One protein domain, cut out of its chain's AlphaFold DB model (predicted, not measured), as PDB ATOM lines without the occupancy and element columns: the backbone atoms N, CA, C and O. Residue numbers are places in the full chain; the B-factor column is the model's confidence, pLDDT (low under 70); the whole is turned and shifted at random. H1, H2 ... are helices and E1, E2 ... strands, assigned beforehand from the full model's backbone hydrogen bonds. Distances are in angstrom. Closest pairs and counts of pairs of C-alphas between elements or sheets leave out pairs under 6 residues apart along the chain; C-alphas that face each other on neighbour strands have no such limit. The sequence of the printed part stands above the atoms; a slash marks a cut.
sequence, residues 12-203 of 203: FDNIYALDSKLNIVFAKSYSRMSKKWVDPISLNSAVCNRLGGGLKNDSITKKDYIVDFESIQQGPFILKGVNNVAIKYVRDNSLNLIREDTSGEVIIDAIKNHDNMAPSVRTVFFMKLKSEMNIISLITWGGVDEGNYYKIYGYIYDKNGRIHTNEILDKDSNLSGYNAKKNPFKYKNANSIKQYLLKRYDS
ATOM      1  N   PHE A  12     190.393 190.507 356.178       88.56
ATOM      2  CA  PHE A  12     189.287 191.214 356.812       88.56
ATOM      3  C   PHE A  12     188.010 190.948 356.027       88.56
ATOM      4  O   PHE A  12     187.928 191.294 354.847       88.56
ATOM      5  N   ASP A  13     187.021 190.355 356.685       89.62
ATOM      6  CA  ASP A  13     185.695 190.134 356.125       89.62
ATOM      7  C   ASP A  13     184.700 191.026 356.864       89.62
ATOM      8  O   ASP A  13     184.512 190.898 358.075       89.62
ATOM      9  N   ASN A  14     184.062 191.930 356.124       90.12
ATOM     10  CA  ASN A  14     183.005 192.788 356.643       90.12
ATOM     11  C   ASN A  14     181.664 192.256 356.150       90.12
ATOM     12  O   ASN A  14     181.408 192.236 354.945       90.12
ATOM     13  N   ILE A  15     180.812 191.839 357.079       89.25
ATOM     14  CA  ILE A  15     179.457 191.385 356.785       89.25
ATOM     15  C   ILE A  15     178.494 192.526 357.066       89.25
ATOM     16  O   ILE A  15     178.542 193.119 358.142       89.25
ATOM     17  N   TYR A  16     177.587 192.772 356.125       88.62
ATOM     18  CA  TYR A  16     176.471 193.699 356.269       88.62
ATOM     19  C   TYR A  16     175.168 192.964 355.960       88.62
ATOM     20  O   TYR A  16     175.092 192.241 354.966       88.62
ATOM     21  N   ALA A  17     174.139 193.168 356.778       87.94
ATOM     22  CA  ALA A  17     172.775 192.757 356.456       87.94
ATOM     23  C   ALA A  17     171.913 193.997 356.212       87.94
ATOM     24  O   ALA A  17     171.996 194.972 356.966       87.94
ATOM     25  N   LEU A  18     171.086 193.944 355.167       88.44
ATOM     26  CA  LEU A  18     170.218 195.040 354.754       88.44
ATOM     27  C   LEU A  18     168.745 194.656 354.907       88.44
ATOM     28  O   LEU A  18     168.377 193.496 354.718       88.44
ATOM     29  N   ASP A  19     167.900 195.633 355.229       86.75
ATOM     30  CA  ASP A  19     166.447 195.473 355.155       86.75
ATOM     31  C   ASP A  19     165.914 195.638 353.715       86.75
ATOM     32  O   ASP A  19     166.646 195.941 352.772       86.75
ATOM     33  N   SER A  20     164.596 195.484 353.535       91.38
ATOM     34  CA  SER A  20     163.922 195.668 352.235       91.38
ATOM     35  C   SER A  20     164.061 197.072 351.624       91.38
ATOM     36  O   SER A  20     163.747 197.262 350.453       91.38
ATOM     37  N   LYS A  21     164.489 198.062 352.416       93.81
ATOM     38  CA  LYS A  21     164.699 199.455 352.009       93.81
ATOM     39  C   LYS A  21     166.188 199.782 351.836       93.81
ATOM     40  O   LYS A  21     166.516 200.948 351.643       93.81
ATOM     41  N   LEU A  22     167.066 198.774 351.876       88.56
ATOM     42  CA  LEU A  22     168.522 198.903 351.787       88.56
ATOM     43  C   LEU A  22     169.168 199.648 352.969       88.56
ATOM     44  O   LEU A  22     170.292 200.133 352.845       88.56
ATOM     45  N   ASN A  23     168.508 199.713 354.128       84.81
ATOM     46  CA  ASN A  23     169.156 200.202 355.346       84.81
ATOM     47  C   ASN A  23     170.005 199.090 355.959       84.81
ATOM     48  O   ASN A  23     169.555 197.946 356.045       84.81
ATOM     49  N   ILE A  24     171.204 199.427 356.437       84.75
ATOM     50  CA  ILE A  24     172.053 198.492 357.180       84.75
ATOM     51  C   ILE A  24     171.402 198.230 358.543       84.75
ATOM     52  O   ILE A  24     171.194 199.152 359.328       84.75
ATOM     53  N   VAL A  25     171.088 196.967 358.831       83.44
ATOM     54  CA  VAL A  25     170.463 196.542 360.099       83.44
ATOM     55  C   VAL A  25     171.387 195.705 360.979       83.44
ATOM     56  O   VAL A  25     171.096 195.489 362.153       83.44
ATOM     57  N   PHE A  26     172.501 195.235 360.420       86.94
ATOM     58  CA  PHE A  26     173.542 194.499 361.122       86.94
ATOM     59  C   PHE A  26     174.861 194.680 360.380       86.94
ATOM     60  O   PHE A  26     174.882 194.659 359.147       86.94
ATOM     61  N   ALA A  27     175.953 194.819 361.125       88.31
ATOM     62  CA  ALA A  27     177.291 194.776 360.567       88.31
ATOM     63  C   ALA A  27     178.262 194.123 361.552       88.31
ATOM     64  O   ALA A  27     178.166 194.349 362.754       88.31
ATOM     65  N   LYS A  28     179.189 193.309 361.050       89.31
ATOM     66  CA  LYS A  28     180.231 192.668 361.862       89.31
ATOM     67  C   LYS A  28     181.486 192.477 361.029       89.31
ATOM     68  O   LYS A  28     181.400 192.140 359.848       89.31
ATOM     69  N   SER A  29     182.640 192.700 361.643       90.00
ATOM     70  CA  SER A  29     183.939 192.515 361.007       90.00
ATOM     71  C   SER A  29     184.676 191.355 361.654       90.00
ATOM     72  O   SER A  29     184.767 191.262 362.876       90.00
ATOM     73  N   TYR A  30     185.277 190.517 360.821       90.19
ATOM     74  CA  TYR A  30     186.152 189.435 361.244       90.19
ATOM     75  C   TYR A  30     187.538 189.665 360.667       90.19
ATOM     76  O   TYR A  30     187.674 189.885 359.464       90.19
ATOM     77  N   SER A  31     188.573 189.577 361.496       88.81
ATOM     78  CA  SER A  31     189.928 189.364 361.002       88.81
ATOM     79  C   SER A  31     190.300 187.893 361.157       88.81
ATOM     80  O   SER A  31     190.050 187.293 362.201       88.81
ATOM     81  N   ARG A  32     190.843 187.272 360.106       85.94
ATOM     82  CA  ARG A  32     191.225 185.851 360.123       85.94
ATOM     83  C   ARG A  32     192.533 185.585 359.398       85.94
ATOM     84  O   ARG A  32     192.897 186.279 358.454       85.94
ATOM     85  N   MET A  33     193.195 184.507 359.808       76.50
ATOM     86  CA  MET A  33     194.430 184.017 359.177       76.50
ATOM     87  C   MET A  33     194.178 182.921 358.125       76.50
ATOM     88  O   MET A  33     195.010 182.685 357.248       76.50
ATOM     89  N   SER A  34     193.043 182.216 358.197       73.62
ATOM     90  CA  SER A  34     192.660 181.199 357.205       73.62
ATOM     91  C   SER A  34     192.279 181.861 355.885       73.62
ATOM     92  O   SER A  34     191.558 182.849 355.913       73.62
ATOM     93  N   LYS A  35     192.660 181.289 354.734       75.31
ATOM     94  CA  LYS A  35     192.240 181.777 353.402       75.31
ATOM     95  C   LYS A  35     190.814 181.379 353.020       75.31
ATOM     96  O   LYS A  35     190.176 182.098 352.255       75.31
ATOM     97  N   LYS A  36     190.296 180.270 353.552       79.00
ATOM     98  CA  LYS A  36     188.942 179.796 353.245       79.00
ATOM     99  C   LYS A  36     187.928 180.515 354.134       79.00
ATOM    100  O   LYS A  36     187.988 180.362 355.352       79.00
ATOM    101  N   TRP A  37     187.024 181.269 353.511       81.06
ATOM    102  CA  TRP A  37     185.855 181.840 354.177       81.06
ATOM    103  C   TRP A  37     184.820 180.751 354.471       81.06
ATOM    104  O   TRP A  37     184.632 179.832 353.667       81.06
ATOM    105  N   VAL A  38     184.168 180.861 355.625       81.75
ATOM    106  CA  VAL A  38     183.012 180.057 356.023       81.75
ATOM    107  C   VAL A  38     182.052 181.008 356.720       81.75
ATOM    108  O   VAL A  38     182.465 181.683 357.663       81.75
ATOM    109  N   ASP A  39     180.804 181.061 356.256       86.19
ATOM    110  CA  ASP A  39     179.782 181.885 356.901       86.19
ATOM    111  C   ASP A  39     179.615 181.454 358.369       86.19
ATOM    112  O   ASP A  39     179.499 180.249 358.634       86.19
ATOM    113  N   PRO A  40     179.593 182.398 359.329       88.81
ATOM    114  CA  PRO A  40     179.348 182.074 360.729       88.81
ATOM    115  C   PRO A  40     177.999 181.368 360.887       88.81
ATOM    116  O   PRO A  40     176.971 181.863 360.420       88.81
ATOM    117  N   ILE A  41     177.978 180.231 361.586       92.69
ATOM    118  CA  ILE A  41     176.750 179.429 361.759       92.69
ATOM    119  C   ILE A  41     175.668 180.236 362.498       92.69
ATOM    120  O   ILE A  41     174.473 180.126 362.211       92.69
ATOM    121  N   SER A  42     176.106 181.087 363.423       90.69
ATOM    122  CA  SER A  42     175.281 181.976 364.236       90.69
ATOM    123  C   SER A  42     174.834 183.249 363.504       90.69
ATOM    124  O   SER A  42     174.104 184.049 364.084       90.69
ATOM    125  N   LEU A  43     175.238 183.480 362.246       88.31
ATOM    126  CA  LEU A  43     174.995 184.761 361.571       88.31
ATOM    127  C   LEU A  43     173.500 185.094 361.479       88.31
ATOM    128  O   LEU A  43     173.087 186.195 361.834       88.31
ATOM    129  N   ASN A  44     172.674 184.131 361.065       88.06
ATOM    130  CA  ASN A  44     171.232 184.344 360.944       88.06
ATOM    131  C   ASN A  44     170.580 184.664 362.295       88.06
ATOM    132  O   ASN A  44     169.737 185.556 362.371       88.06
ATOM    133  N   SER A  45     170.970 183.974 363.371       87.62
ATOM    134  CA  SER A  45     170.425 184.260 364.701       87.62
ATOM    135  C   SER A  45     170.917 185.596 365.245       87.62
ATOM    136  O   SER A  45     170.121 186.321 365.835       87.62
ATOM    137  N   ALA A  46     172.170 185.978 364.982       85.31
ATOM    138  CA  ALA A  46     172.703 187.290 365.343       85.31
ATOM    139  C   ALA A  46     171.930 188.434 364.661       85.31
ATOM    140  O   ALA A  46     171.545 189.398 365.324       85.31
ATOM    141  N   VAL A  47     171.635 188.295 363.362       85.38
ATOM    142  CA  VAL A  47     170.838 189.269 362.597       85.38
ATOM    143  C   VAL A  47     169.399 189.336 363.119       85.38
ATOM    144  O   VAL A  47     168.892 190.426 363.391       85.38
ATOM    145  N   CYS A  48     168.735 188.189 363.296       83.50
ATOM    146  CA  CYS A  48     167.331 188.133 363.713       83.50
ATOM    147  C   CYS A  48     167.111 188.619 365.149       83.50
ATOM    148  O   CYS A  48     166.139 189.326 365.412       83.50
ATOM    149  N   ASN A  49     168.015 188.276 366.069       79.19
ATOM    150  CA  ASN A  49     167.879 188.640 367.479       79.19
ATOM    151  C   ASN A  49     168.352 190.063 367.781       79.19
ATOM    152  O   ASN A  49     168.240 190.479 368.933       79.19
ATOM    153  N   ARG A  50     168.871 190.796 366.777       66.81
ATOM    154  CA  ARG A  50     169.371 192.177 366.880       66.81
ATOM    155  C   ARG A  50     170.038 192.429 368.229       66.81
ATOM    156  O   ARG A  50     169.653 193.359 368.938       66.81
ATOM    157  N   LEU A  51     170.996 191.576 368.605       62.28
ATOM    158  CA  LEU A  51     171.854 191.822 369.763       62.28
ATOM    159  C   LEU A  51     172.668 193.074 369.416       62.28
ATOM    160  O   LEU A  51     173.702 193.007 368.761       62.28
ATOM    161  N   GLY A  52     172.056 194.228 369.680       55.06
ATOM    162  CA  GLY A  52     172.369 195.502 369.065       55.06
ATOM    163  C   GLY A  52     173.727 195.964 369.544       55.06
ATOM    164  O   GLY A  52     173.891 196.335 370.703       55.06
ATOM    165  N   GLY A  53     174.691 195.911 368.640       61.97
ATOM    166  CA  GLY A  53     176.079 196.256 368.910       61.97
ATOM    167  C   GLY A  53     176.778 196.638 367.623       61.97
ATOM    168  O   GLY A  53     177.338 197.719 367.548       61.97
ATOM    169  N   GLY A  54     176.615 195.822 366.581       72.44
ATOM    170  CA  GLY A  54     177.423 195.857 365.364       72.44
ATOM    171  C   GLY A  54     177.512 197.151 364.564       72.44
ATOM    172  O   GLY A  54     178.476 197.308 363.819       72.44
ATOM    173  N   LEU A  55     176.579 198.091 364.728       82.38
ATOM    174  CA  LEU A  55     176.590 199.372 364.024       82.38
ATOM    175  C   LEU A  55     176.369 200.530 365.002       82.38
ATOM    176  O   LEU A  55     175.395 200.538 365.757       82.38
ATOM    177  N   LYS A  56     177.248 201.532 364.961       85.69
ATOM    178  CA  LYS A  56     177.080 202.807 365.670       85.69
ATOM    179  C   LYS A  56     177.113 203.968 364.690       85.69
ATOM    180  O   LYS A  56     177.759 203.879 363.653       85.69
ATOM    181  N   ASN A  57     176.447 205.064 365.045       87.44
ATOM    182  CA  ASN A  57     176.499 206.310 364.290       87.44
ATOM    183  C   ASN A  57     177.496 207.269 364.945       87.44
ATOM    184  O   ASN A  57     177.415 207.545 366.145       87.44
ATOM    185  N   ASP A  58     178.443 207.773 364.164       86.81
ATOM    186  CA  ASP A  58     179.372 208.796 364.618       86.81
ATOM    187  C   ASP A  58     178.646 210.145 364.731       86.81
ATOM    188  O   ASP A  58     178.122 210.689 363.758       86.81
ATOM    189  N   SER A  59     178.618 210.710 365.939       90.00
ATOM    190  CA  SER A  59     177.821 211.910 366.224       90.00
ATOM    191  C   SER A  59     178.257 213.167 365.456       90.00
ATOM    192  O   SER A  59     177.435 214.075 365.297       90.00
ATOM    193  N   ILE A  60     179.501 213.221 364.965       92.12
ATOM    194  CA  ILE A  60     180.091 214.383 364.288       92.12
ATOM    195  C   ILE A  60     179.889 214.261 362.777       92.12
ATOM    196  O   ILE A  60     179.317 215.142 362.142       92.12
ATOM    197  N   THR A  61     180.340 213.151 362.203       92.19
ATOM    198  CA  THR A  61     180.309 212.875 360.763       92.19
ATOM    199  C   THR A  61     178.961 212.348 360.285       92.19
ATOM    200  O   THR A  61     178.720 212.324 359.079       92.19
ATOM    201  N   LYS A  62     178.095 211.918 361.215       88.50
ATOM    202  CA  LYS A  62     176.806 211.254 360.965       88.50
ATOM    203  C   LYS A  62     176.923 209.952 360.170       88.50
ATOM    204  O   LYS A  62     175.917 209.467 359.659       88.50
ATOM    205  N   LYS A  63     178.129 209.387 360.061       85.06
ATOM    206  CA  LYS A  63     178.384 208.132 359.348       85.06
ATOM    207  C   LYS A  63     178.241 206.938 360.279       85.06
ATOM    208  O   LYS A  63     178.663 206.992 361.433       85.06
ATOM    209  N   ASP A  64     177.703 205.852 359.746       84.38
ATOM    210  CA  ASP A  64     177.656 204.578 360.450       84.38
ATOM    211  C   ASP A  64     179.015 203.864 360.392       84.38
ATOM    212  O   ASP A  64     179.728 203.942 359.387       84.38
ATOM    213  N   TYR A  65     179.380 203.164 361.466       85.19
ATOM    214  CA  TYR A  65     180.617 202.393 361.568       85.19
ATOM    215  C   TYR A  65     180.424 201.092 362.355       85.19
ATOM    216  O   TYR A  65     179.563 200.992 363.234       85.19
ATOM    217  N   ILE A  66     181.245 200.091 362.024       87.75
ATOM    218  CA  ILE A  66     181.242 198.775 362.669       87.75
ATOM    219  C   ILE A  66     181.986 198.860 364.000       87.75
ATOM    220  O   ILE A  66     183.104 199.377 364.046       87.75
ATOM    221  N   VAL A  67     181.402 198.315 365.066       86.56
ATOM    222  CA  VAL A  67     182.098 198.148 366.360       86.56
ATOM    223  C   VAL A  67     182.245 196.701 366.805       86.56
ATOM    224  O   VAL A  67     183.103 196.421 367.638       86.56
ATOM    225  N   ASP A  68     181.476 195.781 366.222       85.38
ATOM    226  CA  ASP A  68     181.631 194.351 366.477       85.38
ATOM    227  C   ASP A  68     182.769 193.826 365.600       85.38
ATOM    228  O   ASP A  68     182.576 193.408 364.456       85.38
ATOM    229  N   PHE A  69     183.982 193.916 366.138       86.62
ATOM    230  CA  PHE A  69     185.197 193.423 365.511       86.62
ATOM    231  C   PHE A  69     185.717 192.197 366.261       86.62
ATOM    232  O   PHE A  69     186.058 192.279 367.440       86.62
ATOM    233  N   GLU A  70     185.823 191.065 365.569       89.44
ATOM    234  CA  GLU A  70     186.383 189.831 366.120       89.44
ATOM    235  C   GLU A  70     187.683 189.451 365.421       89.44
ATOM    236  O   GLU A  70     187.737 189.319 364.200       89.44
ATOM    237  N   SER A  71     188.725 189.189 366.210       91.25
ATOM    238  CA  SER A  71     189.994 188.683 365.694       91.25
ATOM    239  C   SER A  71     190.061 187.163 365.803       91.25
ATOM    240  O   SER A  71     190.545 186.618 366.795       91.25
ATOM    241  N   ILE A  72     189.613 186.452 364.771       91.75
ATOM    242  CA  ILE A  72     189.694 184.991 364.684       91.75
ATOM    243  C   ILE A  72     191.145 184.572 364.420       91.75
ATOM    244  O   ILE A  72     191.686 184.709 363.323       91.75
ATOM    245  N   GLN A  73     191.783 183.981 365.427       90.25
ATOM    246  CA  GLN A  73     193.135 183.449 365.286       90.25
ATOM    247  C   GLN A  73     193.145 182.108 364.538       90.25
ATOM    248  O   GLN A  73     194.004 181.885 363.685       90.25
ATOM    249  N   GLN A  74     192.206 181.211 364.857       89.88
ATOM    250  CA  GLN A  74     192.075 179.886 364.242       89.88
ATOM    251  C   GLN A  74     190.607 179.449 364.185       89.88
ATOM    252  O   GLN A  74     189.829 179.733 365.096       89.88
ATOM    253  N   GLY A  75     190.258 178.698 363.141       90.50
ATOM    254  CA  GLY A  75     188.893 178.246 362.868       90.50
ATOM    255  C   GLY A  75     188.130 179.164 361.899       90.50
ATOM    256  O   GLY A  75     188.758 179.982 361.219       90.50
ATOM    257  N   PRO A  76     186.796 179.013 361.805       92.19
ATOM    258  CA  PRO A  76     185.982 178.025 362.523       92.19
ATOM    259  C   PRO A  76     186.280 176.578 362.091       92.19
ATOM    260  O   PRO A  76     186.621 176.306 360.939       92.19
ATOM    261  N   PHE A  77     186.155 175.633 363.022       92.62
ATOM    262  CA  PHE A  77     186.280 174.197 362.777       92.62
ATOM    263  C   PHE A  77     184.982 173.489 363.154       92.62
ATOM    264  O   PHE A  77     184.594 173.501 364.320       92.62
ATOM    265  N   ILE A  78     184.348 172.827 362.187       93.69
ATOM    266  CA  ILE A  78     183.160 172.004 362.435       93.69
ATOM    267  C   ILE A  78     183.535 170.815 363.329       93.69
ATOM    268  O   ILE A  78     184.516 170.111 363.056       93.69
ATOM    269  N   LEU A  79     182.754 170.584 364.386       95.56
ATOM    270  CA  LEU A  79     182.930 169.430 365.262       95.56
ATOM    271  C   LEU A  79     182.681 168.135 364.485       95.56
ATOM    272  O   LEU A  79     181.706 167.987 363.748       95.56
ATOM    273  N   LYS A  80     183.565 167.149 364.652       94.25
ATOM    274  CA  LYS A  80     183.427 165.879 363.936       94.25
ATOM    275  C   LYS A  80     182.260 165.077 364.503       94.25
ATOM    276  O   LYS A  80     182.254 164.741 365.682       94.25
ATOM    277  N   GLY A  81     181.319 164.712 363.637       93.06
ATOM    278  CA  GLY A  81     180.151 163.916 364.019       93.06
ATOM    279  C   GLY A  81     179.038 164.714 364.703       93.06
ATOM    280  O   GLY A  81     178.093 164.104 365.190       93.06
ATOM    281  N   VAL A  82     179.128 166.050 364.722       94.88
ATOM    282  CA  VAL A  82     178.065 166.936 365.210       94.88
ATOM    283  C   VAL A  82     177.743 167.952 364.118       94.88
ATOM    284  O   VAL A  82     178.618 168.673 363.645       94.88
ATOM    285  N   ASN A  83     176.483 168.000 363.698       91.50
ATOM    286  CA  ASN A  83     176.048 168.909 362.640       91.50
ATOM    287  C   ASN A  83     175.910 170.335 363.175       91.50
ATOM    288  O   ASN A  83     175.392 170.528 364.270       91.50
ATOM    289  N   ASN A  84     176.303 171.322 362.365       92.38
ATOM    290  CA  ASN A  84     176.084 172.751 362.625       92.38
ATOM    291  C   ASN A  84     176.607 173.244 363.985       92.38
ATOM    292  O   ASN A  84     176.058 174.181 364.556       92.38
ATOM    293  N   VAL A  85     177.669 172.622 364.495       96.25
ATOM    294  CA  VAL A  85     178.404 173.114 365.659       96.25
ATOM    295  C   VAL A  85     179.858 173.269 365.257       96.25
ATOM    296  O   VAL A  85     180.477 172.324 364.761       96.25
ATOM    297  N   ALA A  86     180.405 174.458 365.471       96.12
ATOM    298  CA  ALA A  86     181.805 174.748 365.227       96.12
ATOM    299  C   ALA A  86     182.479 175.313 366.474       96.12
ATOM    300  O   ALA A  86     181.832 175.765 367.419       96.12
ATOM    301  N   ILE A  87     183.806 175.277 366.457       97.25
ATOM    302  CA  ILE A  87     184.638 176.005 367.403       97.25
ATOM    303  C   ILE A  87     185.564 176.974 366.684       97.25
ATOM    304  O   ILE A  87     186.052 176.693 365.588       97.25
ATOM    305  N   LYS A  88     185.865 178.089 367.332       95.38
ATOM    306  CA  LYS A  88     186.852 179.062 366.870       95.38
ATOM    307  C   LYS A  88     187.632 179.620 368.048       95.38
ATOM    308  O   LYS A  88     187.157 179.626 369.181       95.38
ATOM    309  N   TYR A  89     188.835 180.086 367.759       95.50
ATOM    310  CA  TYR A  89     189.676 180.793 368.709       95.50
ATOM    311  C   TYR A  89     189.675 182.274 368.369       95.50
ATOM    312  O   TYR A  89     190.166 182.657 367.305       95.50
ATOM    313  N   VAL A  90     189.139 183.092 369.271       94.25
ATOM    314  CA  VAL A  90     189.058 184.548 369.114       94.25
ATOM    315  C   VAL A  90     190.034 185.215 370.072       94.25
ATOM    316  O   VAL A  90     190.084 184.895 371.260       94.25
ATOM    317  N   ARG A  91     190.839 186.126 369.530       91.00
ATOM    318  CA  ARG A  91     191.722 187.001 370.287       91.00
ATOM    319  C   ARG A  91     190.942 188.230 370.745       91.00
ATOM    320  O   ARG A  91     190.392 188.952 369.921       91.00
ATOM    321  N   ASP A  92     191.004 188.470 372.045       86.00
ATOM    322  CA  ASP A  92     190.607 189.700 372.730       86.00
ATOM    323  C   ASP A  92     191.699 190.014 373.787       86.00
ATOM    324  O   ASP A  92     192.884 189.770 373.530       86.00
ATOM    325  N   ASN A  93     191.336 190.460 374.993       86.12
ATOM    326  CA  ASN A  93     192.211 190.526 376.171       86.12
ATOM    327  C   ASN A  93     192.820 189.159 376.557       86.12
ATOM    328  O   ASN A  93     193.867 189.095 377.204       86.12
ATOM    329  N   SER A  94     192.168 188.066 376.153       91.12
ATOM    330  CA  SER A  94     192.599 186.670 376.287       91.12
ATOM    331  C   SER A  94     192.471 185.934 374.948       91.12
ATOM    332  O   SER A  94     192.087 186.506 373.925       91.12
ATOM    333  N   LEU A  95     192.824 184.648 374.926       95.81
ATOM    334  CA  LEU A  95     192.480 183.759 373.820       95.81
ATOM    335  C   LEU A  95     191.253 182.932 374.206       95.81
ATOM    336  O   LEU A  95     191.353 182.003 375.007       95.81
ATOM    337  N   ASN A  96     190.107 183.262 373.623       97.31
ATOM    338  CA  ASN A  96     188.839 182.620 373.943       97.31
ATOM    339  C   ASN A  96     188.578 181.455 372.987       97.31
ATOM    340  O   ASN A  96     188.620 181.630 371.767       97.31
ATOM    341  N   LEU A  97     188.283 180.278 373.537       97.94
ATOM    342  CA  LEU A  97     187.677 179.178 372.795       97.94
ATOM    343  C   LEU A  97     186.168 179.403 372.780       97.94
ATOM    344  O   LEU A  97     185.513 179.338 373.818       97.94
ATOM    345  N   ILE A  98     185.619 179.642 371.597       97.00
ATOM    346  CA  ILE A  98     184.192 179.867 371.391       97.00
ATOM    347  C   ILE A  98     183.598 178.654 370.690       97.00
ATOM    348  O   ILE A  98     184.150 178.172 369.701       97.00
ATOM    349  N   ARG A  99     182.455 178.186 371.191       97.12
ATOM    350  CA  ARG A  99     181.536 177.290 370.487       97.12
ATOM    351  C   ARG A  99     180.473 178.136 369.799       97.12
ATOM    352  O   ARG A  99     179.869 178.983 370.448       97.12
ATOM    353  N   GLU A 100     180.190 177.852 368.536       95.50
ATOM    354  CA  GLU A 100     179.094 178.474 367.793       95.50
ATOM    355  C   GLU A 100     178.147 177.425 367.200       95.50
ATOM    356  O   GLU A 100     178.576 176.358 366.752       95.50
ATOM    357  N   ASP A 101     176.854 177.736 367.209       95.19
ATOM    358  CA  ASP A 101     175.808 177.008 366.495       95.19
ATOM    359  C   ASP A 101     174.711 177.969 366.006       95.19
ATOM    360  O   ASP A 101     174.849 179.192 366.071       95.19
ATOM    361  N   THR A 102     173.599 177.426 365.509       92.81
ATOM    362  CA  THR A 102     172.473 178.232 365.012       92.81
ATOM    363  C   THR A 102     171.803 179.076 366.097       92.81
ATOM    364  O   THR A 102     171.119 180.042 365.768       92.81
ATOM    365  N   SER A 103     171.980 178.744 367.375       90.81
ATOM    366  CA  SER A 103     171.412 179.481 368.509       90.81
ATOM    367  C   SER A 103     172.293 180.653 368.940       90.81
ATOM    368  O   SER A 103     171.782 181.601 369.532       90.81
ATOM    369  N   GLY A 104     173.594 180.615 368.642       91.31
ATOM    370  CA  GLY A 104     174.523 181.697 368.952       91.31
ATOM    371  C   GLY A 104     175.920 181.205 369.319       91.31
ATOM    372  O   GLY A 104     176.344 180.113 368.939       91.31
ATOM    373  N   GLU A 105     176.639 182.039 370.065       92.75
ATOM    374  CA  GLU A 105     178.016 181.796 370.489       92.75
ATOM    375  C   GLU A 105     178.110 181.659 372.010       92.75
ATOM    376  O   GLU A 105     177.428 182.362 372.756       92.75
ATOM    377  N   VAL A 106     178.972 180.755 372.477       94.56
ATOM    378  CA  VAL A 106     179.247 180.522 373.899       94.56
ATOM    379  C   VAL A 106     180.753 180.407 374.104       94.56
ATOM    380  O   VAL A 106     181.421 179.632 373.417       94.56
ATOM    381  N   ILE A 107     181.290 181.149 375.075       95.69
ATOM    382  CA  ILE A 107     182.685 181.007 375.505       95.69
ATOM    383  C   ILE A 107     182.804 179.715 376.315       95.69
ATOM    384  O   ILE A 107     182.141 179.550 377.335       95.69
ATOM    385  N   ILE A 108     183.651 178.803 375.846       97.62
ATOM    386  CA  ILE A 108     183.952 177.532 376.511       97.62
ATOM    387  C   ILE A 108     185.133 177.688 377.463       97.62
ATOM    388  O   ILE A 108     185.105 177.150 378.564       97.62
ATOM    389  N   ASP A 109     186.161 178.423 377.038       97.25
ATOM    390  CA  ASP A 109     187.339 178.706 377.855       97.25
ATOM    391  C   ASP A 109     187.948 180.062 377.479       97.25
ATOM    392  O   ASP A 109     187.845 180.510 376.333       97.25
ATOM    393  N   ALA A 110     188.599 180.701 378.447       96.56
ATOM    394  CA  ALA A 110     189.322 181.956 378.309       96.56
ATOM    395  C   ALA A 110     190.776 181.755 378.755       96.56
ATOM    396  O   ALA A 110     191.132 181.893 379.929       96.56
ATOM    397  N   ILE A 111     191.639 181.445 377.788       96.62
ATOM    398  CA  ILE A 111     193.049 181.159 378.027       96.62
ATOM    399  C   ILE A 111     193.778 182.480 378.268       96.62
ATOM    400  O   ILE A 111     193.902 183.323 377.373       96.62
ATOM    401  N   LYS A 112     194.248 182.658 379.502       95.25
ATOM    402  CA  LYS A 112     194.874 183.894 379.977       95.25
ATOM    403  C   LYS A 112     196.304 184.063 379.465       95.25
ATOM    404  O   LYS A 112     196.964 183.122 379.012       95.25
ATOM    405  N   ASN A 113     196.791 185.293 379.584       92.56
ATOM    406  CA  ASN A 113     198.203 185.606 379.411       92.56
ATOM    407  C   ASN A 113     199.043 184.873 380.465       92.56
ATOM    408  O   ASN A 113     198.598 184.668 381.593       92.56
ATOM    409  N   HIS A 114     200.256 184.496 380.077       89.44
ATOM    410  CA  HIS A 114     201.244 183.843 380.933       89.44
ATOM    411  C   HIS A 114     202.512 184.685 380.879       89.44
ATOM    412  O   HIS A 114     202.950 185.017 379.782       89.44
ATOM    413  N   ASP A 115     203.065 185.082 382.026       87.31
ATOM    414  CA  ASP A 115     204.236 185.973 382.112       87.31
ATOM    415  C   ASP A 115     204.116 187.234 381.230       87.31
ATOM    416  O   ASP A 115     205.041 187.612 380.517       87.31
ATOM    417  N   ASN A 116     202.934 187.868 381.228       86.31
ATOM    418  CA  ASN A 116     202.581 189.020 380.377       86.31
ATOM    419  C   ASN A 116     202.647 188.773 378.857       86.31
ATOM    420  O   ASN A 116     202.507 189.708 378.071       86.31
ATOM    421  N   MET A 117     202.799 187.525 378.425       89.25
ATOM    422  CA  MET A 117     202.790 187.142 377.019       89.25
ATOM    423  C   MET A 117     201.396 186.693 376.594       89.25
ATOM    424  O   MET A 117     200.677 186.040 377.352       89.25
ATOM    425  N   ALA A 118     201.009 187.022 375.361       90.69
ATOM    426  CA  ALA A 118     199.714 186.637 374.816       90.69
ATOM    427  C   ALA A 118     199.735 185.187 374.270       90.69
ATOM    428  O   ALA A 118     200.639 184.841 373.503       90.69
ATOM    429  N   PRO A 119     198.734 184.341 374.585       94.56
ATOM    430  CA  PRO A 119     198.650 182.952 374.108       94.56
ATOM    431  C   PRO A 119     198.420 182.871 372.602       94.56
ATOM    432  O   PRO A 119     197.649 183.648 372.074       94.56
ATOM    433  N   SER A 120     198.979 181.920 371.873       92.19
ATOM    434  CA  SER A 120     198.755 181.753 370.435       92.19
ATOM    435  C   SER A 120     198.521 180.293 370.085       92.19
ATOM    436  O   SER A 120     199.282 179.416 370.503       92.19
ATOM    437  N   VAL A 121     197.473 180.024 369.309       93.50
ATOM    438  CA  VAL A 121     197.150 178.684 368.823       93.50
ATOM    439  C   VAL A 121     198.166 178.259 367.765       93.50
ATOM    440  O   VAL A 121     198.298 178.882 366.712       93.50
ATOM    441  N   ARG A 122     198.865 177.151 368.023       92.00
ATOM    442  CA  ARG A 122     199.799 176.526 367.076       92.00
ATOM    443  C   ARG A 122     199.149 175.440 366.243       92.00
ATOM    444  O   ARG A 122     199.431 175.335 365.055       92.00
ATOM    445  N   THR A 123     198.310 174.613 366.855       92.19
ATOM    446  CA  THR A 123     197.576 173.571 366.137       92.19
ATOM    447  C   THR A 123     196.292 173.225 366.871       92.19
ATOM    448  O   THR A 123     196.256 173.270 368.099       92.19
ATOM    449  N   VAL A 124     195.260 172.872 366.106       96.00
ATOM    450  CA  VAL A 124     193.985 172.346 366.599       96.00
ATOM    451  C   VAL A 124     193.674 171.090 365.807       96.00
ATOM    452  O   VAL A 124     193.783 171.078 364.579       96.00
ATOM    453  N   PHE A 125     193.292 170.018 366.488       96.62
ATOM    454  CA  PHE A 125     192.825 168.811 365.824       96.62
ATOM    455  C   PHE A 125     191.853 168.028 366.700       96.62
ATOM    456  O   PHE A 125     191.800 168.184 367.914       96.62
ATOM    457  N   PHE A 126     191.105 167.139 366.055       97.06
ATOM    458  CA  PHE A 126     190.138 166.273 366.714       97.06
ATOM    459  C   PHE A 126     190.648 164.836 366.747       97.06
ATOM    460  O   PHE A 126     191.107 164.328 365.714       97.06
ATOM    461  N   MET A 127     190.519 164.172 367.893       95.88
ATOM    462  CA  MET A 127     190.825 162.749 368.046       95.88
ATOM    463  C   MET A 127     189.879 162.079 369.039       95.88
ATOM    464  O   MET A 127     189.265 162.753 369.858       95.88
ATOM    465  N   LYS A 128     189.766 160.757 368.951       94.94
ATOM    466  CA  LYS A 128     189.020 159.940 369.906       94.94
ATOM    467  C   LYS A 128     190.006 159.390 370.943       94.94
ATOM    468  O   LYS A 128     191.089 158.971 370.546       94.94
ATOM    469  N   LEU A 129     189.650 159.438 372.226       94.38
ATOM    470  CA  LEU A 129     190.390 158.840 373.348       94.38
ATOM    471  C   LEU A 129     189.386 158.094 374.230       94.38
ATOM    472  O   LEU A 129     188.391 158.698 374.618       94.38
ATOM    473  N   LYS A 130     189.591 156.799 374.510       87.25
ATOM    474  CA  LYS A 130     188.688 155.960 375.338       87.25
ATOM    475  C   LYS A 130     187.201 156.115 375.011       87.25
ATOM    476  O   LYS A 130     186.331 156.069 375.870       87.25
ATOM    477  N   SER A 131     186.912 156.242 373.723       86.81
ATOM    478  CA  SER A 131     185.581 156.457 373.148       86.81
ATOM    479  C   SER A 131     185.019 157.878 373.133       86.81
ATOM    480  O   SER A 131     184.014 158.099 372.456       86.81
ATOM    481  N   GLU A 132     185.692 158.846 373.739       92.75
ATOM    482  CA  GLU A 132     185.253 160.238 373.775       92.75
ATOM    483  C   GLU A 132     185.935 161.069 372.690       92.75
ATOM    484  O   GLU A 132     187.144 160.967 372.449       92.75
ATOM    485  N   MET A 133     185.155 161.911 372.013       96.75
ATOM    486  CA  MET A 133     185.708 162.850 371.050       96.75
ATOM    487  C   MET A 133     186.330 164.037 371.776       96.75
ATOM    488  O   MET A 133     185.708 164.666 372.626       96.75
ATOM    489  N   ASN A 134     187.570 164.339 371.404       97.88
ATOM    490  CA  ASN A 134     188.375 165.383 372.005       97.88
ATOM    491  C   ASN A 134     188.775 166.433 370.966       97.88
ATOM    492  O   ASN A 134     189.126 166.107 369.826       97.88
ATOM    493  N   ILE A 135     188.753 167.692 371.387       98.31
ATOM    494  CA  ILE A 135     189.408 168.831 370.748       98.31
ATOM    495  C   ILE A 135     190.755 168.982 371.440       98.31
ATOM    496  O   ILE A 135     190.802 169.175 372.653       98.31
ATOM    497  N   ILE A 136     191.836 168.887 370.677       98.38
ATOM    498  CA  ILE A 136     193.192 169.039 371.188       98.38
ATOM    499  C   ILE A 136     193.812 170.285 370.574       98.38
ATOM    500  O   ILE A 136     193.905 170.396 369.347       98.38
ATOM    501  N   SER A 137     194.269 171.189 371.435       97.88
ATOM    502  CA  SER A 137     194.828 172.476 371.036       97.88
ATOM    503  C   SER A 137     196.193 172.696 371.661       97.88
ATOM    504  O   SER A 137     196.330 172.706 372.881       97.88
ATOM    505  N   LEU A 138     197.210 172.904 370.827       97.44
ATOM    506  CA  LEU A 138     198.528 173.340 371.278       97.44
ATOM    507  C   LEU A 138     198.559 174.863 371.308       97.44
ATOM    508  O   LEU A 138     198.466 175.507 370.260       97.44
ATOM    509  N   ILE A 139     198.753 175.415 372.496       96.44
ATOM    510  CA  ILE A 139     198.866 176.847 372.736       96.44
ATOM    511  C   ILE A 139     200.297 177.159 373.140       96.44
ATOM    512  O   ILE A 139     200.935 176.392 373.861       96.44
ATOM    513  N   THR A 140     200.810 178.279 372.653       94.44
ATOM    514  CA  THR A 140     202.112 178.799 373.051       94.44
ATOM    515  C   THR A 140     201.989 180.200 373.615       94.44
ATOM    516  O   THR A 140     201.127 180.960 373.191       94.44
ATOM    517  N   TRP A 141     202.902 180.571 374.491       93.69
ATOM    518  CA  TRP A 141     203.143 181.944 374.890       93.69
ATOM    519  C   TRP A 141     204.580 182.270 374.493       93.69
ATOM    520  O   TRP A 141     205.440 181.381 374.486       93.69
ATOM    521  N   GLY A 142     204.835 183.525 374.119       81.69
ATOM    522  CA  GLY A 142     206.211 183.993 373.951       81.69
ATOM    523  C   GLY A 142     207.032 183.708 375.212       81.69
ATOM    524  O   GLY A 142     206.476 183.581 376.299       81.69
ATOM    525  N   GLY A 143     208.346 183.570 375.069       69.56
ATOM    526  CA  GLY A 143     209.257 183.450 376.206       69.56
ATOM    527  C   GLY A 143     210.370 184.479 376.111       69.56
ATOM    528  O   GLY A 143     210.898 184.696 375.022       69.56
ATOM    529  N   VAL A 144     210.709 185.102 377.241       58.88
ATOM    530  CA  VAL A 144     211.810 186.076 377.323       58.88
ATOM    531  C   VAL A 144     213.140 185.352 377.562       58.88
ATOM    532  O   VAL A 144     214.071 185.537 376.785       58.88
ATOM    533  N   ASP A 145     213.186 184.440 378.545       59.97
ATOM    534  CA  ASP A 145     214.449 183.857 379.036       59.97
ATOM    535  C   ASP A 145     214.578 182.334 378.817       59.97
ATOM    536  O   ASP A 145     215.615 181.848 378.362       59.97
ATOM    537  N   GLU A 146     213.519 181.556 379.076       62.22
ATOM    538  CA  GLU A 146     213.541 180.079 378.983       62.22
ATOM    539  C   GLU A 146     213.038 179.527 377.633       62.22
ATOM    540  O   GLU A 146     212.921 178.314 377.435       62.22
ATOM    541  N   GLY A 147     212.777 180.414 376.667       79.69
ATOM    542  CA  GLY A 147     212.102 180.093 375.409       79.69
ATOM    543  C   GLY A 147     210.580 180.006 375.567       79.69
ATOM    544  O   GLY A 147     210.041 180.157 376.657       79.69
ATOM    545  N   ASN A 148     209.861 179.801 374.461       89.56
ATOM    546  CA  ASN A 148     208.393 179.798 374.471       89.56
ATOM    547  C   ASN A 148     207.822 178.757 375.451       89.56
ATOM    548  O   ASN A 148     208.269 177.604 375.458       89.56
ATOM    549  N   TYR A 149     206.794 179.145 376.206       93.44
ATOM    550  CA  TYR A 149     205.988 178.216 376.994       93.44
ATOM    551  C   TYR A 149     204.933 177.566 376.097       93.44
ATOM    552  O   TYR A 149     204.372 178.213 375.206       93.44
ATOM    553  N   TYR A 150     204.668 176.283 376.310       95.44
ATOM    554  CA  TYR A 150     203.653 175.525 375.588       95.44
ATOM    555  C   TYR A 150     202.717 174.837 376.574       95.44
ATOM    556  O   TYR A 150     203.157 174.341 377.607       95.44
ATOM    557  N   LYS A 151     201.433 174.756 376.222       96.94
ATOM    558  CA  LYS A 151     200.448 173.914 376.903       96.94
ATOM    559  C   LYS A 151     199.492 173.314 375.884       96.94
ATOM    560  O   LYS A 151     199.031 173.998 374.969       96.94
ATOM    561  N   ILE A 152     199.209 172.030 376.041       98.31
ATOM    562  CA  ILE A 152     198.192 171.317 375.278       98.31
ATOM    563  C   ILE A 152     196.920 171.313 376.111       98.31
ATOM    564  O   ILE A 152     196.902 170.798 377.223       98.31
ATOM    565  N   TYR A 153     195.861 171.883 375.554       98.25
ATOM    566  CA  TYR A 153     194.526 171.837 376.127       98.25
ATOM    567  C   TYR A 153     193.728 170.724 375.464       98.25
ATOM    568  O   TYR A 153     193.789 170.548 374.242       98.25
ATOM    569  N   GLY A 154     192.973 169.994 376.278       97.94
ATOM    570  CA  GLY A 154     192.017 168.995 375.829       97.94
ATOM    571  C   GLY A 154     190.609 169.380 376.251       97.94
ATOM    572  O   GLY A 154     190.395 169.775 377.394       97.94
ATOM    573  N   TYR A 155     189.651 169.222 375.346       98.50
ATOM    574  CA  TYR A 155     188.230 169.404 375.632       98.50
ATOM    575  C   TYR A 155     187.453 168.218 375.087       98.50
ATOM    576  O   TYR A 155     187.673 167.825 373.943       98.50
ATOM    577  N   ILE A 156     186.541 167.669 375.878       97.88
ATOM    578  CA  ILE A 156     185.653 166.585 375.464       97.88
ATOM    579  C   ILE A 156     184.356 167.197 374.941       97.88
ATOM    580  O   ILE A 156     183.877 168.200 375.476       97.88
ATOM    581  N   TYR A 157     183.780 166.591 373.902       97.69
ATOM    582  CA  TYR A 157     182.437 166.940 373.453       97.69
ATOM    583  C   TYR A 157     181.545 165.731 373.210       97.69
ATOM    584  O   TYR A 157     181.987 164.678 372.744       97.69
ATOM    585  N   ASP A 158     180.262 165.911 373.522       95.19
ATOM    586  CA  ASP A 158     179.230 164.905 373.302       95.19
ATOM    587  C   ASP A 158     178.621 164.991 371.888       95.19
ATOM    588  O   ASP A 158     178.911 165.888 371.092       95.19
ATOM    589  N   LYS A 159     177.715 164.056 371.581       93.88
ATOM    590  CA  LYS A 159     176.964 164.016 370.312       93.88
ATOM    591  C   LYS A 159     176.081 165.247 370.053       93.88
ATOM    592  O   LYS A 159     175.634 165.437 368.928       93.88
ATOM    593  N   ASN A 160     175.811 166.055 371.078       93.56
ATOM    594  CA  ASN A 160     175.043 167.296 370.981       93.56
ATOM    595  C   ASN A 160     175.964 168.524 370.844       93.56
ATOM    596  O   ASN A 160     175.491 169.658 370.802       93.56
ATOM    597  N   GLY A 161     177.286 168.319 370.811       95.06
ATOM    598  CA  GLY A 161     178.275 169.385 370.753       95.06
ATOM    599  C   GLY A 161     178.406 170.175 372.053       95.06
ATOM    600  O   GLY A 161     178.815 171.335 372.000       95.06
ATOM    601  N   ARG A 162     178.044 169.602 373.210       95.88
ATOM    602  CA  ARG A 162     178.340 170.194 374.525       95.88
ATOM    603  C   ARG A 162     179.803 169.948 374.852       95.88
ATOM    604  O   ARG A 162     180.228 168.798 374.851       95.88
ATOM    605  N   ILE A 163     180.547 171.015 375.125       98.06
ATOM    606  CA  ILE A 163     182.003 170.978 375.301       98.06
ATOM    607  C   ILE A 163     182.349 171.245 376.766       98.06
ATOM    608  O   ILE A 163     181.787 172.156 377.368       98.06
ATOM    609  N   HIS A 164     183.277 170.472 377.323       96.38
ATOM    610  CA  HIS A 164     183.851 170.696 378.650       96.38
ATOM    611  C   HIS A 164     185.343 170.347 378.660       96.38
ATOM    612  O   HIS A 164     185.830 169.613 377.798       96.38
ATOM    613  N   THR A 165     186.085 170.885 379.623       97.06
ATOM    614  CA  THR A 165     187.523 170.628 379.768       97.06
ATOM    615  C   THR A 165     187.794 169.153 380.056       97.06
ATOM    616  O   THR A 165     187.126 168.532 380.880       97.06
ATOM    617  N   ASN A 166     188.810 168.589 379.403       97.25
ATOM    618  CA  ASN A 166     189.331 167.273 379.745       97.25
ATOM    619  C   ASN A 166     190.290 167.404 380.937       97.25
ATOM    620  O   ASN A 166     191.485 167.651 380.763       97.25
ATOM    621  N   GLU A 167     189.770 167.230 382.154       95.12
ATOM    622  CA  GLU A 167     190.557 167.388 383.384       95.12
ATOM    623  C   GLU A 167     191.758 166.438 383.485       95.12
ATOM    624  O   GLU A 167     192.747 166.765 384.138       95.12
ATOM    625  N   ILE A 168     191.683 165.257 382.864       94.69
ATOM    626  CA  ILE A 168     192.781 164.283 382.883       94.69
ATOM    627  C   ILE A 168     193.980 164.842 382.117       94.69
ATOM    628  O   ILE A 168     195.114 164.723 382.579       94.69
ATOM    629  N   LEU A 169     193.724 165.454 380.958       96.31
ATOM    630  CA  LEU A 169     194.769 166.084 380.155       96.31
ATOM    631  C   LEU A 169     195.243 167.395 380.786       96.31
ATOM    632  O   LEU A 169     196.438 167.665 380.789       96.31
ATOM    633  N   ASP A 170     194.338 168.183 381.369       94.19
ATOM    634  CA  ASP A 170     194.706 169.452 382.009       94.19
ATOM    635  C   ASP A 170     195.662 169.267 383.204       94.19
ATOM    636  O   ASP A 170     196.534 170.105 383.438       94.19
ATOM    637  N   LYS A 171     195.554 168.137 383.920       95.69
ATOM    638  CA  LYS A 171     196.413 167.782 385.065       95.69
ATOM    639  C   LYS A 171     197.727 167.091 384.673       95.69
ATOM    640  O   LYS A 171     198.554 166.831 385.546       95.69
ATOM    641  N   ASP A 172     197.944 166.768 383.397       97.00
ATOM    642  CA  ASP A 172     199.174 166.104 382.958       97.00
ATOM    643  C   ASP A 172     200.328 167.098 382.820       97.00
ATOM    644  O   ASP A 172     200.416 167.881 381.870       97.00
ATOM    645  N   SER A 173     201.281 167.011 383.746       95.44
ATOM    646  CA  SER A 173     202.464 167.868 383.760       95.44
ATOM    647  C   SER A 173     203.337 167.730 382.509       95.44
ATOM    648  O   SER A 173     204.112 168.633 382.222       95.44
ATOM    649  N   ASN A 174     203.234 166.636 381.744       96.25
ATOM    650  CA  ASN A 174     203.985 166.481 380.494       96.25
ATOM    651  C   ASN A 174     203.382 167.289 379.337       96.25
ATOM    652  O   ASN A 174     204.065 167.547 378.345       96.25
ATOM    653  N   LEU A 175     202.111 167.681 379.440       97.19
ATOM    654  CA  LEU A 175     201.393 168.425 378.406       97.19
ATOM    655  C   LEU A 175     201.607 169.935 378.494       97.19
ATOM    656  O   LEU A 175     201.038 170.680 377.696       97.19
ATOM    657  N   SER A 176     202.461 170.391 379.409       95.50
ATOM    658  CA  SER A 176     202.852 171.789 379.525       95.50
ATOM    659  C   SER A 176     204.336 171.935 379.856       95.50
ATOM    660  O   SER A 176     204.937 171.037 380.441       95.50
ATOM    661  N   GLY A 177     204.950 173.046 379.457       94.00
ATOM    662  CA  GLY A 177     206.332 173.346 379.818       94.00
ATOM    663  C   GLY A 177     207.034 174.312 378.874       94.00
ATOM    664  O   GLY A 177     206.598 174.563 377.746       94.00
ATOM    665  N   TYR A 178     208.166 174.831 379.344       92.38
ATOM    666  CA  TYR A 178     209.047 175.675 378.549       92.38
ATOM    667  C   TYR A 178     209.809 174.862 377.506       92.38
ATOM    668  O   TYR A 178     210.252 173.734 377.732       92.38
ATOM    669  N   ASN A 179     210.019 175.462 376.342       90.12
ATOM    670  CA  ASN A 179     210.945 174.943 375.349       90.12
ATOM    671  C   ASN A 179     212.389 175.391 375.638       90.12
ATOM    672  O   ASN A 179     213.028 176.043 374.809       90.12
ATOM    673  N   ALA A 180     212.889 175.012 376.814       87.88
ATOM    674  CA  ALA A 180     214.224 175.355 377.279       87.88
ATOM    675  C   ALA A 180     215.316 174.574 376.535       87.88
ATOM    676  O   ALA A 180     215.116 173.443 376.094       87.88
ATOM    677  N   LYS A 181     216.527 175.144 376.457       84.62
ATOM    678  CA  LYS A 181     217.677 174.503 375.789       84.62
ATOM    679  C   LYS A 181     218.041 173.141 376.392       84.62
ATOM    680  O   LYS A 181     218.364 172.218 375.654       84.62
ATOM    681  N   LYS A 182     218.016 173.027 377.727       85.25
ATOM    682  CA  LYS A 182     218.419 171.804 378.449       85.25
ATOM    683  C   LYS A 182     217.308 170.757 378.534       85.25
ATOM    684  O   LYS A 182     217.603 169.570 378.555       85.25
ATOM    685  N   ASN A 183     216.051 171.191 378.584       85.69
ATOM    686  CA  ASN A 183     214.895 170.304 378.660       85.69
ATOM    687  C   ASN A 183     213.779 170.836 377.748       85.69
ATOM    688  O   ASN A 183     212.880 171.532 378.221       85.69
ATOM    689  N   PRO A 184     213.865 170.588 376.432       90.56
ATOM    690  CA  PRO A 184     212.917 171.148 375.487       90.56
ATOM    691  C   PRO A 184     211.558 170.455 375.585       90.56
ATOM    692  O   PRO A 184     211.462 169.224 375.601       90.56
ATOM    693  N   PHE A 185     210.490 171.253 375.552       93.94
ATOM    694  CA  PHE A 185     209.131 170.758 375.384       93.94
ATOM    695  C   PHE A 185     209.014 169.867 374.139       93.94
ATOM    696  O   PHE A 185     209.411 170.248 373.034       93.94
ATOM    697  N   LYS A 186     208.465 168.664 374.317       93.81
ATOM    698  CA  LYS A 186     208.535 167.592 373.312       93.81
ATOM    699  C   LYS A 186     207.441 167.681 372.247       93.81
ATOM    700  O   LYS A 186     207.656 167.281 371.106       93.81
ATOM    701  N   TYR A 187     206.271 168.209 372.596       95.00
ATOM    702  CA  TYR A 187     205.044 168.009 371.821       95.00
ATOM    703  C   TYR A 187     204.662 169.232 370.975       95.00
ATOM    704  O   TYR A 187     203.645 169.883 371.196       95.00
ATOM    705  N   LYS A 188     205.498 169.575 369.991       89.06
ATOM    706  CA  LYS A 188     205.382 170.836 369.224       89.06
ATOM    707  C   LYS A 188     204.440 170.787 368.018       89.06
ATOM    708  O   LYS A 188     204.268 171.792 367.335       89.06
ATOM    709  N   ASN A 189     203.871 169.627 367.704       91.44
ATOM    710  CA  ASN A 189     202.981 169.454 366.555       91.44
ATOM    711  C   ASN A 189     201.940 168.355 366.799       91.44
ATOM    712  O   ASN A 189     202.107 167.503 367.674       91.44
ATOM    713  N   ALA A 190     200.896 168.336 365.967       94.12
ATOM    714  CA  ALA A 190     199.787 167.397 366.100       94.12
ATOM    715  C   ALA A 190     200.221 165.921 366.118       94.12
ATOM    716  O   ALA A 190     199.633 165.131 366.850       94.12
ATOM    717  N   ASN A 191     201.245 165.531 365.349       95.88
ATOM    718  CA  ASN A 191     201.705 164.141 365.308       95.88
ATOM    719  C   ASN A 191     202.316 163.705 366.648       95.88
ATOM    720  O   ASN A 191     201.908 162.695 367.215       95.88
ATOM    721  N   SER A 192     203.241 164.509 367.183       96.50
ATOM    722  CA  SER A 192     203.888 164.241 368.475       96.50
ATOM    723  C   SER A 192     202.889 164.191 369.636       96.50
ATOM    724  O   SER A 192     202.996 163.324 370.501       96.50
ATOM    725  N   ILE A 193     201.878 165.069 369.621       97.69
ATOM    726  CA  ILE A 193     200.820 165.099 370.636       97.69
ATOM    727  C   ILE A 193     199.959 163.835 370.539       97.69
ATOM    728  O   ILE A 193     199.764 163.150 371.538       97.69
ATOM    729  N   LYS A 194     199.486 163.477 369.335       97.12
ATOM    730  CA  LYS A 194     198.664 162.272 369.123       97.12
ATOM    731  C   LYS A 194     199.356 161.012 369.622       97.12
ATOM    732  O   LYS A 194     198.736 160.233 370.334       97.12
ATOM    733  N   GLN A 195     200.626 160.818 369.268       96.38
ATOM    734  CA  GLN A 195     201.382 159.636 369.691       96.38
ATOM    735  C   GLN A 195     201.463 159.523 371.216       96.38
ATOM    736  O   GLN A 195     201.281 158.435 371.762       96.38
ATOM    737  N   TYR A 196     201.700 160.641 371.903       97.31
ATOM    738  CA  TYR A 196     201.727 160.663 373.359       97.31
ATOM    739  C   TYR A 196     200.364 160.323 373.964       97.31
ATOM    740  O   TYR A 196     200.274 159.434 374.810       97.31
ATOM    741  N   LEU A 197     199.308 160.994 373.492       97.38
ATOM    742  CA  LEU A 197     197.963 160.818 374.027       97.38
ATOM    743  C   LEU A 197     197.451 159.391 373.822       97.38
ATOM    744  O   LEU A 197     196.938 158.800 374.766       97.38
ATOM    745  N   LEU A 198     197.662 158.802 372.642       95.69
ATOM    746  CA  LEU A 198     197.278 157.413 372.374       95.69
ATOM    747  C   LEU A 198     198.014 156.435 373.299       95.69
ATOM    748  O   LEU A 198     197.396 155.575 373.920       95.69
ATOM    749  N   LYS A 199     199.331 156.606 373.458       95.25
ATOM    750  CA  LYS A 199     200.145 155.736 374.318       95.25
ATOM    751  C   LYS A 199     199.755 155.829 375.796       95.25
ATOM    752  O   LYS A 199     199.883 154.850 376.522       95.25
ATOM    753  N   ARG A 200     199.382 157.019 376.270       94.00
ATOM    754  CA  ARG A 200     199.150 157.271 377.698       94.00
ATOM    755  C   ARG A 200     197.693 157.081 378.109       94.00
ATOM    756  O   ARG A 200     197.445 156.667 379.242       94.00
ATOM    757  N   TYR A 201     196.764 157.397 377.212       92.44
ATOM    758  CA  TYR A 201     195.347 157.558 377.523       92.44
ATOM    759  C   TYR A 201     194.408 156.749 376.638       92.44
ATOM    760  O   TYR A 201     193.225 156.763 376.938       92.44
ATOM    761  N   ASP A 202     194.885 156.052 375.606       83.00
ATOM    762  CA  ASP A 202     194.048 155.219 374.723       83.00
ATOM    763  C   ASP A 202     194.430 153.729 374.784       83.00
ATOM    764  O   ASP A 202     194.168 152.962 373.862       83.00
ATOM    765  N   SER A 203     195.086 153.340 375.883       60.84
ATOM    766  CA  SER A 203     195.323 151.943 376.273       60.84
ATOM    767  C   SER A 203     194.198 151.413 377.154       60.84
ATOM    768  O   SER A 203     193.654 152.211 377.964       60.84
TER     769      SER A 203
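This is residues 12 to 203 of the 203 residues of an uncharacterized protein of Klebsiella pneumoniae (UniProt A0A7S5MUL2). Look for two strongly twisted sheets that meet partly face to face, as a sandwich with strands crossed at 39 degrees. The six-stranded sheet curls round the short H1 at one end; H3 covers the branched five-stranded sheet at the other, and the tip of the E3 and E4 hairpin, residues 58 to 63, sticks out. The 192 printed residues, mostly strand by class, run E1 E2 H1 E3 E4 E5 E6 E7 E8 E9 E10 E11 E12 H2 E13 H3; the larger sheet, mixed, has the order E1 E2 E5 E6 E7 E8. The whole is only just compact, close to loose, with a radius of gyration of the C-alphas of 19.3 A and spans of 63 by 41 by 26 A.

Start at the hairpin of E1, residues 12 to 18, and E2, residues 24 to 32, where N 15 and O 28 are 2.8 A apart. E2 is parallel to E5, residues 69 to 78, with N 70 and O 29 at 2.9 A. E5, E6 at 86 to 91, E7 at 95 to 101 and E8 at 104 to 111 form a meander, each strand the antiparallel neighbour of the one before; see N 77 and O 87, 2.8 A, N 88 and O 98, 2.9 A, and N 97 and O 109, 2.8 A. H1, residues 43 to 48, is on this sheet; its closest C-alphas to E2 are Val 47 and Phe 26, 6.1 A. The hairpin of E3, residues 55 to 57, and E4, residues 64 to 66, has N 56 and O 65 at 2.9 A; E4 runs on into E5 at 47 degrees. E9 at 120 to 129, E10 at 132 to 141, E11 at 149 to 157 and E12 at 163 to 165 form a second meander, with N 125 and O 136 at 2.9 A, N 137 and O 153 at 2.9 A, and N 156 and O 164 at 2.8 A. E13, residues 176 to 178, is antiparallel to E11, N 150 and O 177 at 3.0 A. Between the sheets, the closest C-alphas of E5 and E9 are Gln 74 and Val 121, 6.9 A. H3, residues 190 to 201, is on the branched sheet at a height of 7.8 A; its closest C-alphas to E9 are Ala 190 and Thr 123, 6.6 A. H2, residues 167 to 170, stands at the sheet's level, Leu 169 and Gly 154 being its closest C-alphas to E11, 5.9 A. H1 and H3 have every O i to N i+4 pair within hydrogen-bond range; H2 is too short for one.

Find C-alpha 12 at (189.287, 191.214, 356.812), where E1 begins. E10 runs 28.2 A from C-alpha 132 at (185.253, 160.238, 373.775), and E11 26.4 A. H3 runs 15.7 A, to C-alpha 201 at (195.347, 157.558, 377.523).

The C-alphas of Lys 21 and Lys 182 are the two farthest apart, 66.0 A. The printed part has no cut; the link E13 to H3 is long. Residues 50 to 53, 143 to 146 and 203 have pLDDT under 70.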